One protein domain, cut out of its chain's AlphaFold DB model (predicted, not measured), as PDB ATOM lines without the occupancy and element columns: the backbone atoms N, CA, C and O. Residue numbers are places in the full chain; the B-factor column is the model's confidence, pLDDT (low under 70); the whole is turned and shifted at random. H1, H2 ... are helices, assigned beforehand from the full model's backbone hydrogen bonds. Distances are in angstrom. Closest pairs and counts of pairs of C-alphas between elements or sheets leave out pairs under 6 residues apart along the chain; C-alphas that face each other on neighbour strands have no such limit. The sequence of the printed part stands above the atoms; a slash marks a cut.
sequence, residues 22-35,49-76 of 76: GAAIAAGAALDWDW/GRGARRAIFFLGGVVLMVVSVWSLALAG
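Overview. This is residues 22 to 35 and 49 to 76 of the 76 residues of the protein "Cytochrome D ubiquinol oxidase subunit II" of bacterium 1xD42-67 (UniProt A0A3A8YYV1). What is the main picture? One long helix, H2, makes the length of a rod, and a short helix, H1, packs side by side with part of it, running the opposite way; residues 69 to 76 stick out beyond. What is printed? There are 42 residues with two named helices, H1 then H2, and no named strand: all helix. It is loose, with a radius of gyration of the C-alphas of 12.1 A and spans of 40 by 15 by 11 A.

Arrangement. Where does H2, residues 50 to 75, meet H1, residues 22 to 30? They touch, H2 with residues 54 to 65 alone; the closest C-alphas, of Gly 22 and Gly 61, are 4.7 A apart. How do they run? They run opposite ways at a shallow tilt of 21 degrees. In H1 and H2 every O i to N i+4 pair is within hydrogen-bond range.

Along the chain. Where is H2? It runs 37.7 A from C-alpha 50 at (-16.890, -54.448, -37.222) to C-alpha 75 at (6.760, -25.111, -37.790). Where is H1? It begins at C-alpha 22 (-1.526, -41.261, -33.569) and measures 12.1 A.

Size, cuts and confidence. Is anything cut out? Residues 36 to 48 are not printed, and C-alphas 35 and 49 are 15.6 A apart across the cut. Where is confidence low? The pLDDT is under 70 in residues 29 to 35, 49 to 55 and 75 to 76.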
ATOM      1  N   GLY A  22      -1.160 -40.839 -32.212       79.50
ATOM      2  CA  GLY A  22      -1.526 -41.261 -33.569       79.50
ATOM      3  C   GLY A  22      -1.098 -42.703 -33.871       79.50
ATOM      4  O   GLY A  22      -1.891 -43.489 -34.395       79.50
ATOM      5  N   ALA A  23       0.119 -43.082 -33.462       80.88
ATOM      6  CA  ALA A  23       0.650 -44.437 -33.609       80.88
ATOM      7  C   ALA A  23      -0.149 -45.449 -32.783       80.88
ATOM      8  O   ALA A  23      -0.487 -46.514 -33.291       80.88
ATOM      9  N   ALA A  24      -0.494 -45.116 -31.537       80.38
ATOM     10  CA  ALA A  24      -1.288 -45.980 -30.670       80.38
ATOM     11  C   ALA A  24      -2.703 -46.207 -31.224       80.38
ATOM     12  O   ALA A  24      -3.197 -47.334 -31.187       80.38
ATOM     13  N   ILE A  25      -3.340 -45.176 -31.793       76.31
ATOM     14  CA  ILE A  25      -4.657 -45.295 -32.440       76.31
ATOM     15  C   ILE A  25      -4.562 -46.166 -33.699       76.31
ATOM     16  O   ILE A  25      -5.367 -47.082 -33.875       76.31
ATOM     17  N   ALA A  26      -3.563 -45.926 -34.552       74.94
ATOM     18  CA  ALA A  26      -3.351 -46.712 -35.766       74.94
ATOM     19  C   ALA A  26      -3.018 -48.181 -35.448       74.94
ATOM     20  O   ALA A  26      -3.599 -49.084 -36.049       74.94
ATOM     21  N   ALA A  27      -2.143 -48.430 -34.469       75.94
ATOM     22  CA  ALA A  27      -1.781 -49.767 -34.012       75.94
ATOM     23  C   ALA A  27      -2.963 -50.477 -33.341       75.94
ATOM     24  O   ALA A  27      -3.221 -51.635 -33.650       75.94
ATOM     25  N   GLY A  28      -3.734 -49.791 -32.494       71.38
ATOM     26  CA  GLY A  28      -4.931 -50.354 -31.866       71.38
ATOM     27  C   GLY A  28      -6.028 -50.707 -32.878       71.38
ATOM     28  O   GLY A  28      -6.720 -51.712 -32.712       71.38
ATOM     29  N   ALA A  29      -6.150 -49.936 -33.962       68.62
ATOM     30  CA  ALA A  29      -7.024 -50.267 -35.085       68.62
ATOM     31  C   ALA A  29      -6.461 -51.405 -35.962       68.62
ATOM     32  O   ALA A  29      -7.212 -52.258 -36.435       68.62
ATOM     33  N   ALA A  30      -5.145 -51.464 -36.177       68.25
ATOM     34  CA  ALA A  30      -4.503 -52.537 -36.938       68.25
ATOM     35  C   ALA A  30      -4.530 -53.883 -36.193       68.25
ATOM     36  O   ALA A  30      -4.741 -54.912 -36.828       68.25
ATOM     37  N   LEU A  31      -4.381 -53.868 -34.867       69.94
ATOM     38  CA  LEU A  31      -4.358 -55.042 -33.989       69.94
ATOM     39  C   LEU A  31      -5.752 -55.481 -33.507       69.94
ATOM     40  O   LEU A  31      -5.838 -56.329 -32.625       69.94
ATOM     41  N   ASP A  32      -6.831 -54.907 -34.061       64.44
ATOM     42  CA  ASP A  32      -8.223 -55.227 -33.704       64.44
ATOM     43  C   ASP A  32      -8.470 -55.205 -32.183       64.44
ATOM     44  O   ASP A  32      -9.160 -56.068 -31.641       64.44
ATOM     45  N   TRP A  33      -7.909 -54.224 -31.465       66.94
ATOM     46  CA  TRP A  33      -8.128 -54.130 -30.022       66.94
ATOM     47  C   TRP A  33      -9.624 -54.030 -29.720       66.94
ATOM     48  O   TRP A  33     -10.276 -53.054 -30.099       66.94
ATOM     49  N   ASP A  34     -10.169 -55.011 -28.999       60.31
ATOM     50  CA  ASP A  34     -11.596 -55.072 -28.659       60.31
ATOM     51  C   ASP A  34     -12.061 -53.878 -27.804       60.31
ATOM     52  O   ASP A  34     -13.239 -53.541 -27.799       60.31
ATOM     53  N   TRP A  35     -11.147 -53.170 -27.138       63.25
ATOM     54  CA  TRP A  35     -11.454 -51.919 -26.430       63.25
ATOM     55  C   TRP A  35     -11.677 -50.722 -27.382       63.25
ATOM     56  O   TRP A  35     -12.402 -49.791 -27.042       63.25
ATOM     57  N   GLY A  49     -20.769 -52.510 -39.635       62.25
ATOM     58  CA  GLY A  49     -20.030 -53.740 -39.356       62.25
ATOM     59  C   GLY A  49     -18.685 -53.471 -38.679       62.25
ATOM     60  O   GLY A  49     -18.123 -52.380 -38.792       62.25
ATOM     61  N   ARG A  50     -18.161 -54.484 -37.978       62.25
ATOM     62  CA  ARG A  50     -16.890 -54.448 -37.222       62.25
ATOM     63  C   ARG A  50     -15.732 -53.853 -38.046       62.25
ATOM     64  O   ARG A  50     -14.971 -53.040 -37.535       62.25
ATOM     65  N   GLY A  51     -15.680 -54.161 -39.346       62.75
ATOM     66  CA  GLY A  51     -14.659 -53.651 -40.271       62.75
ATOM     67  C   GLY A  51     -14.749 -52.154 -40.599       62.75
ATOM     68  O   GLY A  51     -13.719 -51.514 -40.782       62.75
ATOM     69  N   ALA A  52     -15.944 -51.553 -40.620       66.12
ATOM     70  CA  ALA A  52     -16.094 -50.129 -40.945       66.12
ATOM     71  C   ALA A  52     -15.559 -49.226 -39.823       66.12
ATOM     72  O   ALA A  52     -14.926 -48.209 -40.089       66.12
ATOM     73  N   ARG A  53     -15.753 -49.624 -38.558       68.31
ATOM     74  CA  ARG A  53     -15.198 -48.897 -37.402       68.31
ATOM     75  C   ARG A  53     -13.676 -48.954 -37.391       68.31
ATOM     76  O   ARG A  53     -13.035 -47.932 -37.177       68.31
ATOM     77  N   ARG A  54     -13.109 -50.121 -37.715       67.62
ATOM     78  CA  ARG A  54     -11.663 -50.312 -37.859       67.62
ATOM     79  C   ARG A  54     -11.065 -49.371 -38.903       67.62
ATOM     80  O   ARG A  54     -10.083 -48.698 -38.616       67.62
ATOM     81  N   ALA A  55     -11.689 -49.275 -40.080       68.81
ATOM     82  CA  ALA A  55     -11.239 -48.374 -41.138       68.81
ATOM     83  C   ALA A  55     -11.301 -46.897 -40.711       68.81
ATOM     84  O   ALA A  55     -10.362 -46.158 -40.980       68.81
ATOM     85  N   ILE A  56     -12.357 -46.476 -40.004       74.81
ATOM     86  CA  ILE A  56     -12.501 -45.093 -39.520       74.81
ATOM     87  C   ILE A  56     -11.415 -44.746 -38.496       74.81
ATOM     88  O   ILE A  56     -10.770 -43.710 -38.633       74.81
ATOM     89  N   PHE A  57     -11.175 -45.603 -37.497       74.12
ATOM     90  CA  PHE A  57     -10.132 -45.350 -36.498       74.12
ATOM     91  C   PHE A  57      -8.727 -45.419 -37.093       74.12
ATOM     92  O   PHE A  57      -7.880 -44.596 -36.751       74.12
ATOM     93  N   PHE A  58      -8.488 -46.345 -38.024       72.88
ATOM     94  CA  PHE A  58      -7.215 -46.440 -38.730       72.88
ATOM     95  C   PHE A  58      -6.955 -45.196 -39.589       72.88
ATOM     96  O   PHE A  58      -5.907 -44.571 -39.455       72.88
ATOM     97  N   LEU A  59      -7.930 -44.782 -40.407       77.75
ATOM     98  CA  LEU A  59      -7.844 -43.554 -41.202       77.75
ATOM     99  C   LEU A  59      -7.681 -42.322 -40.307       77.75
ATOM    100  O   LEU A  59      -6.849 -41.474 -40.604       77.75
ATOM    101  N   GLY A  60      -8.408 -42.245 -39.190       81.75
ATOM    102  CA  GLY A  60      -8.267 -41.166 -38.212       81.75
ATOM    103  C   GLY A  60      -6.861 -41.097 -37.609       81.75
ATOM    104  O   GLY A  60      -6.274 -40.018 -37.561       81.75
ATOM    105  N   GLY A  61      -6.289 -42.239 -37.214       80.69
ATOM    106  CA  GLY A  61      -4.917 -42.326 -36.703       80.69
ATOM    107  C   GLY A  61      -3.861 -41.945 -37.746       80.69
ATOM    108  O   GLY A  61      -2.922 -41.215 -37.433       80.69
ATOM    109  N   VAL A  62      -4.042 -42.368 -39.001       81.06
ATOM    110  CA  VAL A  62      -3.161 -41.990 -40.120       81.06
ATOM    111  C   VAL A  62      -3.265 -40.497 -40.433       81.06
ATOM    112  O   VAL A  62      -2.245 -39.842 -40.614       81.06
ATOM    113  N   VAL A  63      -4.473 -39.931 -40.461       85.00
ATOM    114  CA  VAL A  63      -4.666 -38.488 -40.673       85.00
ATOM    115  C   VAL A  63      -4.009 -37.690 -39.548       85.00
ATOM    116  O   VAL A  63      -3.314 -36.722 -39.835       85.00
ATOM    117  N   LEU A  64      -4.156 -38.118 -38.290       81.25
ATOM    118  CA  LEU A  64      -3.470 -37.501 -37.148       81.25
ATOM    119  C   LEU A  64      -1.946 -37.538 -37.307       81.25
ATOM    120  O   LEU A  64      -1.295 -36.516 -37.127       81.25
ATOM    121  N   MET A  65      -1.389 -38.681 -37.717       79.44
ATOM    122  CA  MET A  65       0.034 -38.819 -38.052       79.44
ATOM    123  C   MET A  65       0.484 -37.830 -39.131       79.44
ATOM    124  O   MET A  65       1.472 -37.122 -38.949       79.44
ATOM    125  N   VAL A  66      -0.250 -37.764 -40.244       81.81
ATOM    126  CA  VAL A  66       0.073 -36.879 -41.371       81.81
ATOM    127  C   VAL A  66      -0.008 -35.413 -40.951       81.81
ATOM    128  O   VAL A  66       0.899 -34.647 -41.263       81.81
ATOM    129  N   VAL A  67      -1.050 -35.024 -40.213       82.00
ATOM    130  CA  VAL A  67      -1.216 -33.652 -39.710       82.00
ATOM    131  C   VAL A  67      -0.114 -33.291 -38.715       82.00
ATOM    132  O   VAL A  67       0.409 -32.184 -38.806       82.00
ATOM    133  N   SER A  68       0.292 -34.198 -37.820       78.62
ATOM    134  CA  SER A  68       1.431 -33.965 -36.918       78.62
ATOM    135  C   SER A  68       2.734 -33.744 -37.692       78.62
ATOM    136  O   SER A  68       3.431 -32.765 -37.445       78.62
ATOM    137  N   VAL A  69       3.044 -34.590 -38.680       80.62
ATOM    138  CA  VAL A  69       4.247 -34.422 -39.523       80.62
ATOM    139  C   VAL A  69       4.189 -33.123 -40.332       80.62
ATOM    140  O   VAL A  69       5.188 -32.420 -40.445       80.62
ATOM    141  N   TRP A  70       3.023 -32.779 -40.872       82.31
ATOM    142  CA  TRP A  70       2.827 -31.540 -41.617       82.31
ATOM    143  C   TRP A  70       2.962 -30.301 -40.723       82.31
ATOM    144  O   TRP A  70       3.575 -29.316 -41.123       82.31
ATOM    145  N   SER A  71       2.433 -30.354 -39.498       78.25
ATOM    146  CA  SER A  71       2.589 -29.295 -38.497       78.25
ATOM    147  C   SER A  71       4.057 -29.097 -38.128       78.25
ATOM    148  O   SER A  71       4.507 -27.960 -38.068       78.25
ATOM    149  N   LEU A  72       4.816 -30.182 -37.948       74.00
ATOM    150  CA  LEU A  72       6.266 -30.128 -37.743       74.00
ATOM    151  C   LEU A  72       6.999 -29.509 -38.937       74.00
ATOM    152  O   LEU A  72       7.876 -28.677 -38.750       74.00
ATOM    153  N   ALA A  73       6.627 -29.891 -40.160       75.06
ATOM    154  CA  ALA A  73       7.244 -29.376 -41.380       75.06
ATOM    155  C   ALA A  73       6.919 -27.897 -41.656       75.06
ATOM    156  O   ALA A  73       7.717 -27.220 -42.292       75.06
ATOM    157  N   LEU A  74       5.759 -27.402 -41.209       76.75
ATOM    158  CA  LEU A  74       5.386 -25.982 -41.279       76.75
ATOM    159  C   LEU A  74       5.951 -25.148 -40.121       76.75
ATOM    160  O   LEU A  74       6.030 -23.928 -40.244       76.75
ATOM    161  N   ALA A  75       6.244 -25.778 -38.982       65.56
ATOM    162  CA  ALA A  75       6.760 -25.111 -37.790       65.56
ATOM    163  C   ALA A  75       8.298 -25.029 -37.748       65.56
ATOM    164  O   ALA A  75       8.821 -24.278 -36.924       65.56
ATOM    165  N   GLY A  76       9.000 -25.801 -38.586       51.66
ATOM    166  CA  GLY A  76      10.453 -25.721 -38.802       51.66
ATOM    167  C   GLY A  76      10.826 -24.783 -39.939       51.66
ATOM    168  O   GLY A  76      11.911 -24.171 -39.835       51.66
TER     169      GLY A  76